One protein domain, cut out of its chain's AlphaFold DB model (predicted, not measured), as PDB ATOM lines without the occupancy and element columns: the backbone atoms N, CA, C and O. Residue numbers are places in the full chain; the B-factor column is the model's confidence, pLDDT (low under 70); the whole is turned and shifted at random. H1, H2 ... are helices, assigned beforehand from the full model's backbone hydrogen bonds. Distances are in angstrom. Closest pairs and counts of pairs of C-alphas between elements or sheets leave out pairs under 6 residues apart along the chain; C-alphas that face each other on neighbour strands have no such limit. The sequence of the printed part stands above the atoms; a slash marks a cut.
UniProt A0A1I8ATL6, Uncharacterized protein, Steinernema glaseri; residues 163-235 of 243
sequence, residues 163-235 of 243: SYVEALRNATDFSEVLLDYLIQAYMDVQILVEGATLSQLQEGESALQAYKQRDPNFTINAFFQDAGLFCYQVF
ATOM      1  N   SER A 163      -9.690   7.595 -46.826       92.81
ATOM      2  CA  SER A 163     -10.008   7.794 -48.248       92.81
ATOM      3  C   SER A 163     -10.352   9.245 -48.596       92.81
ATOM      4  O   SER A 163     -10.023   9.703 -49.687       92.81
ATOM      5  N   TYR A 164     -10.985   9.977 -47.673       93.94
ATOM      6  CA  TYR A 164     -11.306  11.390 -47.865       93.94
ATOM      7  C   TYR A 164     -10.036  12.246 -47.854       93.94
ATOM      8  O   TYR A 164      -9.840  13.050 -48.758       93.94
ATOM      9  N   VAL A 165      -9.138  12.022 -46.889       93.44
ATOM     10  CA  VAL A 165      -7.850  12.734 -46.804       93.44
ATOM     11  C   VAL A 165      -6.986  12.468 -48.032       93.44
ATOM     12  O   VAL A 165      -6.404  13.395 -48.586       93.44
ATOM     13  N   GLU A 166      -6.914  11.216 -48.488       93.81
ATOM     14  CA  GLU A 166      -6.150  10.860 -49.687       93.81
ATOM     15  C   GLU A 166      -6.710  11.540 -50.942       93.81
ATOM     16  O   GLU A 166      -5.943  12.074 -51.742       93.81
ATOM     17  N   ALA A 167      -8.037  11.576 -51.097       93.75
ATOM     18  CA  ALA A 167      -8.681  12.293 -52.193       93.75
ATOM     19  C   ALA A 167      -8.439  13.808 -52.107       93.75
ATOM     20  O   ALA A 167      -8.112  14.433 -53.116       93.75
ATOM     21  N   LEU A 168      -8.539  14.386 -50.907       92.25
ATOM     22  CA  LEU A 168      -8.320  15.810 -50.671       92.25
ATOM     23  C   LEU A 168      -6.874  16.213 -50.971       92.25
ATOM     24  O   LEU A 168      -6.669  17.211 -51.649       92.25
ATOM     25  N   ARG A 169      -5.888  15.411 -50.559       92.38
ATOM     26  CA  ARG A 169      -4.462  15.628 -50.857       92.38
ATOM     27  C   ARG A 169      -4.127  15.485 -52.347       92.38
ATOM     28  O   ARG A 169      -3.177  16.084 -52.832       92.38
ATOM     29  N   ASN A 170      -4.886  14.675 -53.083       92.38
ATOM     30  CA  ASN A 170      -4.711  14.558 -54.531       92.38
ATOM     31  C   ASN A 170      -5.348  15.739 -55.280       92.38
ATOM     32  O   ASN A 170      -4.830  16.161 -56.311       92.38
ATOM     33  N   ALA A 171      -6.478  16.253 -54.787       89.56
ATOM     34  CA  ALA A 171      -7.198  17.372 -55.395       89.56
ATOM     35  C   ALA A 171      -6.632  18.745 -54.994       89.56
ATOM     36  O   ALA A 171      -6.727  19.708 -55.753       89.56
ATOM     37  N   THR A 172      -6.064  18.841 -53.796       86.12
ATOM     38  CA  THR A 172      -5.559  20.066 -53.175       86.12
ATOM     39  C   THR A 172      -4.249  19.780 -52.454       86.12
ATOM     40  O   THR A 172      -4.001  18.662 -52.018       86.12
ATOM     41  N   ASP A 173      -3.416  20.799 -52.279       83.12
ATOM     42  CA  ASP A 173      -2.164  20.712 -51.520       83.12
ATOM     43  C   ASP A 173      -2.434  20.727 -49.999       83.12
ATOM     44  O   ASP A 173      -2.103  21.671 -49.283       83.12
ATOM     45  N   PHE A 174      -3.167  19.718 -49.524       91.44
ATOM     46  CA  PHE A 174      -3.552  19.572 -48.126       91.44
ATOM     47  C   PHE A 174      -2.404  18.945 -47.323       91.44
ATOM     48  O   PHE A 174      -2.037  17.788 -47.540       91.44
ATOM     49  N   SER A 175      -1.828  19.731 -46.411       92.44
ATOM     50  CA  SER A 175      -0.650  19.353 -45.620       92.44
ATOM     51  C   SER A 175      -0.987  18.389 -44.477       92.44
ATOM     52  O   SER A 175      -2.033  18.497 -43.840       92.44
ATOM     53  N   GLU A 176      -0.056  17.486 -44.164       92.25
ATOM     54  CA  GLU A 176      -0.136  16.581 -43.008       92.25
ATOM     55  C   GLU A 176      -0.121  17.351 -41.679       92.25
ATOM     56  O   GLU A 176      -0.911  17.056 -40.789       92.25
ATOM     57  N   VAL A 177       0.668  18.428 -41.588       92.44
ATOM     58  CA  VAL A 177       0.716  19.302 -40.400       92.44
ATOM     59  C   VAL A 177      -0.644  19.951 -40.131       92.44
ATOM     60  O   VAL A 177      -1.066  20.093 -38.984       92.44
ATOM     61  N   LEU A 178      -1.360  20.323 -41.197       93.38
ATOM     62  CA  LEU A 178      -2.712  20.863 -41.085       93.38
ATOM     63  C   LEU A 178      -3.700  19.787 -40.629       93.38
ATOM     64  O   LEU A 178      -4.546  20.061 -39.781       93.38
ATOM     65  N   LEU A 179      -3.598  18.571 -41.171       93.62
ATOM     66  CA  LEU A 179      -4.440  17.454 -40.751       93.62
ATOM     67  C   LEU A 179      -4.275  17.151 -39.260       93.62
ATOM     68  O   LEU A 179      -5.277  17.036 -38.555       93.62
ATOM     69  N   ASP A 180      -3.034  17.067 -38.785       91.75
ATOM     70  CA  ASP A 180      -2.723  16.808 -37.380       91.75
ATOM     71  C   ASP A 180      -3.282  17.908 -36.480       91.75
ATOM     72  O   ASP A 180      -3.926  17.613 -35.474       91.75
ATOM     73  N   TYR A 181      -3.122  19.173 -36.876       92.44
ATOM     74  CA  TYR A 181      -3.684  20.307 -36.147       92.44
ATOM     75  C   TYR A 181      -5.218  20.258 -36.074       92.44
ATOM     76  O   TYR A 181      -5.809  20.496 -35.019       92.44
ATOM     77  N   LEU A 182      -5.884  19.903 -37.179       92.25
ATOM     78  CA  LEU A 182      -7.340  19.765 -37.213       92.25
ATOM     79  C   LEU A 182      -7.812  18.622 -36.311       92.25
ATOM     80  O   LEU A 182      -8.752  18.812 -35.544       92.25
ATOM     81  N   ILE A 183      -7.160  17.456 -36.365       90.31
ATOM     82  CA  ILE A 183      -7.499  16.307 -35.513       90.31
ATOM     83  C   ILE A 183      -7.274  16.647 -34.036       90.31
ATOM     84  O   ILE A 183      -8.136  16.353 -33.210       90.31
ATOM     85  N   GLN A 184      -6.172  17.327 -33.706       88.50
ATOM     86  CA  GLN A 184      -5.874  17.798 -32.351       88.50
ATOM     87  C   GLN A 184      -6.957  18.729 -31.793       88.50
ATOM     88  O   GLN A 184      -7.249  18.663 -30.601       88.50
ATOM     89  N   ALA A 185      -7.613  19.533 -32.637       83.94
ATOM     90  CA  ALA A 185      -8.727  20.388 -32.220       83.94
ATOM     91  C   ALA A 185      -9.974  19.605 -31.753       83.94
ATOM     92  O   ALA A 185     -10.840  20.181 -31.097       83.94
ATOM     93  N   TYR A 186     -10.072  18.314 -32.084       83.69
ATOM     94  CA  TYR A 186     -11.158  17.419 -31.666       83.69
ATOM     95  C   TYR A 186     -10.787  16.521 -30.474       83.69
ATOM     96  O   TYR A 186     -11.635  15.773 -29.984       83.69
ATOM     97  N   MET A 187      -9.531  16.568 -30.015       84.50
ATOM     98  CA  MET A 187      -9.051  15.771 -28.887       84.50
ATOM     99  C   MET A 187      -9.453  16.400 -27.552       84.50
ATOM    100  O   MET A 187      -9.637  17.613 -27.440       84.50
ATOM    101  N   ASP A 188      -9.545  15.569 -26.513       86.31
ATOM    102  CA  ASP A 188      -9.702  16.068 -25.149       86.31
ATOM    103  C   ASP A 188      -8.486  16.919 -24.740       86.31
ATOM    104  O   ASP A 188      -7.341  16.598 -25.077       86.31
ATOM    105  N   VAL A 189      -8.736  17.995 -23.989       87.19
ATOM    106  CA  VAL A 189      -7.702  18.948 -23.561       87.19
ATOM    107  C   VAL A 189      -6.580  18.255 -22.785       87.19
ATOM    108  O   VAL A 189      -5.422  18.635 -22.940       87.19
ATOM    109  N   GLN A 190      -6.887  17.226 -21.989       87.62
ATOM    110  CA  GLN A 190      -5.869  16.479 -21.246       87.62
ATOM    111  C   GLN A 190      -4.897  15.773 -22.198       87.62
ATOM    112  O   GLN A 190      -3.683  15.905 -22.061       87.62
ATOM    113  N   ILE A 191      -5.426  15.103 -23.224       84.44
ATOM    114  CA  ILE A 191      -4.621  14.380 -24.218       84.44
ATOM    115  C   ILE A 191      -3.775  15.359 -25.038       84.44
ATOM    116  O   ILE A 191      -2.614  15.083 -25.340       84.44
ATOM    117  N   LEU A 192      -4.338  16.522 -25.375       86.38
ATOM    118  CA  LEU A 192      -3.630  17.559 -26.119       86.38
ATOM    119  C   LEU A 192      -2.418  18.092 -25.343       86.38
ATOM    120  O   LEU A 192      -1.338  18.218 -25.913       86.38
ATOM    121  N   VAL A 193      -2.582  18.395 -24.054       85.44
ATOM    122  CA  VAL A 193      -1.508  18.965 -23.220       85.44
ATOM    123  C   VAL A 193      -0.380  17.961 -22.976       85.44
ATOM    124  O   VAL A 193       0.782  18.355 -22.905       85.44
ATOM    125  N   GLU A 194      -0.699  16.671 -22.874       86.69
ATOM    126  CA  GLU A 194       0.309  15.619 -22.712       86.69
ATOM    127  C   GLU A 194       1.050  15.300 -24.020       86.69
ATOM    128  O   GLU A 194       2.227  14.937 -23.990       86.69
ATOM    129  N   GLY A 195       0.370  15.423 -25.164       83.06
ATOM    130  CA  GLY A 195       0.876  14.973 -26.462       83.06
ATOM    131  C   GLY A 195       1.441  16.055 -27.385       83.06
ATOM    132  O   GLY A 195       2.172  15.710 -28.313       83.06
ATOM    133  N   ALA A 196       1.121  17.338 -27.175       85.94
ATOM    134  CA  ALA A 196       1.482  18.417 -28.099       85.94
ATOM    135  C   ALA A 196       2.460  19.434 -27.493       85.94
ATOM    136  O   ALA A 196       2.324  19.886 -26.358       85.94
ATOM    137  N   THR A 197       3.434  19.862 -28.301       89.88
ATOM    138  CA  THR A 197       4.333  20.975 -27.963       89.88
ATOM    139  C   THR A 197       3.780  22.293 -28.505       89.88
ATOM    140  O   THR A 197       3.221  22.337 -29.600       89.88
ATOM    141  N   LEU A 198       4.009  23.405 -27.797       89.19
ATOM    142  CA  LEU A 198       3.585  24.742 -28.236       89.19
ATOM    143  C   LEU A 198       4.042  25.084 -29.667       89.19
ATOM    144  O   LEU A 198       3.276  25.670 -30.426       89.19
ATOM    145  N   SER A 199       5.258  24.692 -30.056       90.69
ATOM    146  CA  SER A 199       5.781  24.926 -31.407       90.69
ATOM    147  C   SER A 199       4.986  24.192 -32.489       90.69
ATOM    148  O   SER A 199       4.739  24.765 -33.544       90.69
ATOM    149  N   GLN A 200       4.536  22.962 -32.217       89.56
ATOM    150  CA  GLN A 200       3.717  22.177 -33.150       89.56
ATOM    151  C   GLN A 200       2.339  22.819 -33.334       89.56
ATOM    152  O   GLN A 200       1.840  22.916 -34.452       89.56
ATOM    153  N   LEU A 201       1.751  23.332 -32.250       90.00
ATOM    154  CA  LEU A 201       0.476  24.049 -32.308       90.00
ATOM    155  C   LEU A 201       0.594  25.368 -33.084       90.00
ATOM    156  O   LEU A 201      -0.308  25.719 -33.840       90.00
ATOM    157  N   GLN A 202       1.707  26.089 -32.928       93.56
ATOM    158  CA  GLN A 202       1.977  27.318 -33.683       93.56
ATOM    159  C   GLN A 202       2.187  27.049 -35.178       93.56
ATOM    160  O   GLN A 202       1.717  27.822 -36.018       93.56
ATOM    161  N   GLU A 203       2.872  25.957 -35.518       94.19
ATOM    162  CA  GLU A 203       3.056  25.524 -36.903       94.19
ATOM    163  C   GLU A 203       1.716  25.132 -37.542       94.19
ATOM    164  O   GLU A 203       1.384  25.611 -38.628       94.19
ATOM    165  N   GLY A 204       0.903  24.346 -36.829       93.31
ATOM    166  CA  GLY A 204      -0.437  23.949 -37.256       93.31
ATOM    167  C   GLY A 204      -1.387  25.130 -37.465       93.31
ATOM    168  O   GLY A 204      -2.053  25.212 -38.498       93.31
ATOM    169  N   GLU A 205      -1.389  26.100 -36.548       93.75
ATOM    170  CA  GLU A 205      -2.167  27.337 -36.688       93.75
ATOM    171  C   GLU A 205      -1.718  28.147 -37.915       93.75
ATOM    172  O   GLU A 205      -2.545  28.630 -38.690       93.75
ATOM    173  N   SER A 206      -0.407  28.246 -38.152       95.06
ATOM    174  CA  SER A 206       0.136  28.932 -39.332       95.06
ATOM    175  C   SER A 206      -0.291  28.237 -40.634       95.06
ATOM    176  O   SER A 206      -0.688  28.901 -41.595       95.06
ATOM    177  N   ALA A 207      -0.274  26.900 -40.656       94.06
ATOM    178  CA  ALA A 207      -0.743  26.101 -41.786       94.06
ATOM    179  C   ALA A 207      -2.252  26.280 -42.031       94.06
ATOM    180  O   ALA A 207      -2.680  26.427 -43.179       94.06
ATOM    181  N   LEU A 208      -3.058  26.340 -40.966       93.81
ATOM    182  CA  LEU A 208      -4.495  26.597 -41.054       93.81
ATOM    183  C   LEU A 208      -4.788  27.983 -41.635       93.81
ATOM    184  O   LEU A 208      -5.659  28.121 -42.496       93.81
ATOM    185  N   GLN A 209      -4.062  29.008 -41.191       93.94
ATOM    186  CA  GLN A 209      -4.218  30.366 -41.709       93.94
ATOM    187  C   GLN A 209      -3.851  30.450 -43.193       93.94
ATOM    188  O   GLN A 209      -4.607  31.032 -43.973       93.94
ATOM    189  N   ALA A 210      -2.747  29.821 -43.604       93.50
ATOM    190  CA  ALA A 210      -2.348  29.755 -45.008       93.50
ATOM    191  C   ALA A 210      -3.397  29.035 -45.874       93.50
ATOM    192  O   ALA A 210      -3.703  29.483 -46.981       93.50
ATOM    193  N   TYR A 211      -3.996  27.956 -45.359       92.50
ATOM    194  CA  TYR A 211      -5.054  27.228 -46.059       92.50
ATOM    195  C   TYR A 211      -6.334  28.065 -46.200       92.50
ATOM    196  O   TYR A 211      -6.862  28.190 -47.303       92.50
ATOM    197  N   LYS A 212      -6.785  28.732 -45.128       92.69
ATOM    198  CA  LYS A 212      -7.966  29.621 -45.146       92.69
ATOM    199  C   LYS A 212      -7.826  30.814 -46.093       92.69
ATOM    200  O   LYS A 212      -8.819  31.286 -46.634       92.69
ATOM    201  N   GLN A 213      -6.610  31.322 -46.298       92.25
ATOM    202  CA  GLN A 213      -6.372  32.390 -47.277       92.25
ATOM    203  C   GLN A 213      -6.598  31.915 -48.720       92.25
ATOM    204  O   GLN A 213      -7.002  32.706 -49.570       92.25
ATOM    205  N   ARG A 214      -6.334  30.633 -48.997       88.94
ATOM    206  CA  ARG A 214      -6.517  30.020 -50.317       88.94
ATOM    207  C   ARG A 214      -7.952  29.539 -50.529       88.94
ATOM    208  O   ARG A 214      -8.481  29.702 -51.624       88.94
ATOM    209  N   ASP A 215      -8.557  28.971 -49.491       89.50
ATOM    210  CA  ASP A 215      -9.948  28.530 -49.472       89.50
ATOM    211  C   ASP A 215     -10.746  29.316 -48.414       89.50
ATOM    212  O   ASP A 215     -10.846  28.893 -47.257       89.50
ATOM    213  N   PRO A 216     -11.320  30.476 -48.784       87.06
ATOM    214  CA  PRO A 216     -12.030  31.341 -47.845       87.06
ATOM    215  C   PRO A 216     -13.342  30.734 -47.327       87.06
ATOM    216  O   PRO A 216     -13.878  31.217 -46.332       87.06
ATOM    217  N   ASN A 217     -13.859  29.684 -47.973       91.44
ATOM    218  CA  ASN A 217     -15.069  28.986 -47.535       91.44
ATOM    219  C   ASN A 217     -14.769  27.852 -46.543       91.44
ATOM    220  O   ASN A 217     -15.695  27.233 -46.012       91.44
ATOM    221  N   PHE A 218     -13.492  27.572 -46.272       91.12
ATOM    222  CA  PHE A 218     -13.097  26.498 -45.380       91.12
ATOM    223  C   PHE A 218     -13.501  26.777 -43.927       91.12
ATOM    224  O   PHE A 218     -13.110  27.777 -43.316       91.12
ATOM    225  N   THR A 219     -14.213  25.825 -43.321       92.19
ATOM    226  CA  THR A 219     -14.463  25.802 -41.876       92.19
ATOM    227  C   THR A 219     -14.120  24.436 -41.301       92.19
ATOM    228  O   THR A 219     -14.352  23.408 -41.934       92.19
ATOM    229  N   ILE A 220     -13.596  24.422 -40.072       91.12
ATOM    230  CA  ILE A 220     -13.212  23.185 -39.373       91.12
ATOM    231  C   ILE A 220     -14.429  22.256 -39.224       91.12
ATOM    232  O   ILE A 220     -14.333  21.056 -39.461       91.12
ATOM    233  N   ASN A 221     -15.599  22.819 -38.912       91.25
ATOM    234  CA  ASN A 221     -16.837  22.053 -38.774       91.25
ATOM    235  C   ASN A 221     -17.271  21.411 -40.097       91.25
ATOM    236  O   ASN A 221     -17.625  20.236 -40.098       91.25
ATOM    237  N   ALA A 222     -17.225  22.152 -41.211       91.81
ATOM    238  CA  ALA A 222     -17.562  21.597 -42.523       91.81
ATOM    239  C   ALA A 222     -16.584  20.485 -42.924       91.81
ATOM    240  O   ALA A 222     -17.013  19.424 -43.367       91.81
ATOM    241  N   PHE A 223     -15.285  20.676 -42.663       92.50
ATOM    242  CA  PHE A 223     -14.280  19.638 -42.885       92.50
ATOM    243  C   PHE A 223     -14.638  18.335 -42.161       92.50
ATOM    244  O   PHE A 223     -14.665  17.286 -42.791       92.50
ATOM    245  N   PHE A 224     -14.971  18.379 -40.867       92.06
ATOM    246  CA  PHE A 224     -15.331  17.164 -40.125       92.06
ATOM    247  C   PHE A 224     -16.682  16.566 -40.535       92.06
ATOM    248  O   PHE A 224     -16.834  15.344 -40.503       92.06
ATOM    249  N   GLN A 225     -17.644  17.390 -40.960       91.00
ATOM    250  CA  GLN A 225     -18.915  16.906 -41.507       91.00
ATOM    251  C   GLN A 225     -18.710  16.093 -42.792       91.00
ATOM    252  O   GLN A 225     -19.326  15.038 -42.950       91.00
ATOM    253  N   ASP A 226     -17.808  16.537 -43.668       91.62
ATOM    254  CA  ASP A 226     -17.518  15.861 -44.935       91.62
ATOM    255  C   ASP A 226     -16.528  14.698 -44.770       91.62
ATOM    256  O   ASP A 226     -16.652  13.645 -45.407       91.62
ATOM    257  N   ALA A 227     -15.540  14.861 -43.892       92.94
ATOM    258  CA  ALA A 227     -14.479  13.885 -43.688       92.94
ATOM    259  C   ALA A 227     -14.897  12.706 -42.796       92.94
ATOM    260  O   ALA A 227     -14.339  11.609 -42.934       92.94
ATOM    261  N   GLY A 228     -15.882  12.905 -41.915       91.31
ATOM    262  CA  GLY A 228     -16.366  11.910 -40.960       91.31
ATOM    263  C   GLY A 228     -17.035  10.688 -41.598       91.31
ATOM    264  O   GLY A 228     -17.377  10.667 -42.781       91.31
ATOM    265  N   LEU A 229     -17.220   9.625 -40.808       89.69
ATOM    266  CA  LEU A 229     -17.994   8.459 -41.243       89.69
ATOM    267  C   LEU A 229     -19.492   8.752 -41.190       89.69
ATOM    268  O   LEU A 229     -20.001   9.284 -40.205       89.69
ATOM    269  N   PHE A 230     -20.217   8.304 -42.212       87.81
ATOM    270  CA  PHE A 230     -21.670   8.412 -42.224       87.81
ATOM    271  C   PHE A 230     -22.324   7.250 -41.472       87.81
ATOM    272  O   PHE A 230     -21.911   6.099 -41.613       87.81
ATOM    273  N   CYS A 231     -23.407   7.530 -40.739       86.00
ATOM    274  CA  CYS A 231     -24.120   6.522 -39.947       86.00
ATOM    275  C   CYS A 231     -24.552   5.306 -40.779       86.00
ATOM    276  O   CYS A 231     -24.406   4.177 -40.324       86.00
ATOM    277  N   TYR A 232     -25.005   5.509 -42.020       84.94
ATOM    278  CA  TYR A 232     -25.423   4.412 -42.903       84.94
ATOM    279  C   TYR A 232     -24.268   3.489 -43.335       84.94
ATOM    280  O   TYR A 232     -24.517   2.368 -43.763       84.94
ATOM    281  N   GLN A 233     -23.013   3.947 -43.249       83.56
ATOM    282  CA  GLN A 233     -21.829   3.122 -43.523       83.56
ATOM    283  C   GLN A 233     -21.407   2.309 -42.295       83.56
ATOM    284  O   GLN A 233     -20.786   1.262 -42.443       83.56
ATOM    285  N   VAL A 234     -21.719   2.802 -41.092       83.38
ATOM    286  CA  VAL A 234     -21.350   2.169 -39.817       83.38
ATOM    287  C   VAL A 234     -22.405   1.148 -39.387       83.38
ATOM    288  O   VAL A 234     -22.066   0.038 -38.988       83.38
ATOM    289  N   PHE A 235     -23.688   1.487 -39.508       82.56
ATOM    290  CA  PHE A 235     -24.800   0.619 -39.120       82.56
ATOM    291  C   PHE A 235     -25.244  -0.266 -40.289       82.56
ATOM    292  O   PHE A 235     -26.287  -0.045 -40.901       82.56
TER     293      PHE A 235
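This is residues 163 to 235 of the 243 residues of an uncharacterized protein of Steinernema glaseri (UniProt A0A1I8ATL6). An open, all-helix frame has short helix H2 in the middle, the longest helix H4 crossing it, H5 and H1 off to another side, and H3 beyond one end of H2. Residues 230 to 235, with H6, stick out. The 73 printed residues hold six named helices, H1 to H6, and span 37 by 30 by 19 A; they are only just compact, close to loose, with radius of gyration of the C-alphas 13.4 A.

H1, residues 163 to 171, begins at C-alpha 163 (-10.008, 7.794, -48.248). H2 is 176 to 184, H3 189 to 195, and H4 198 to 214, 24.8 A long. H5 is 220 to 227; H6, 231 to 234, ends at C-alpha 234 (-21.350, 2.169, -39.817).

H2 touches H4, through 201 to 208 alone of H4; the closest C-alphas, of Tyr 181 and Gly 204, are 5.0 A apart, and the lines are only just about perpendicular, at 71 degrees. H2 is close but not clearly touching to H3 (Gln 184 and Leu 192, C-alphas 6.6 A) and H5 (Leu 182 and Ile 220, 7.1 A). H1 is likewise close to H5, C-alphas of Tyr 164 and Ala 227 5.8 A apart. H6 touches no helix. Every O i to N i+4 pair is within hydrogen-bond range in H1, H2, H3 and H5, and 12 of 13 in H4; H6 is too short for one.

The C-alphas of Ser 199 and Phe 235, the two farthest apart, are 39.8 A apart. The printed part has no cut, its five links are tight, and no printed residue is under 70 in pLDDT.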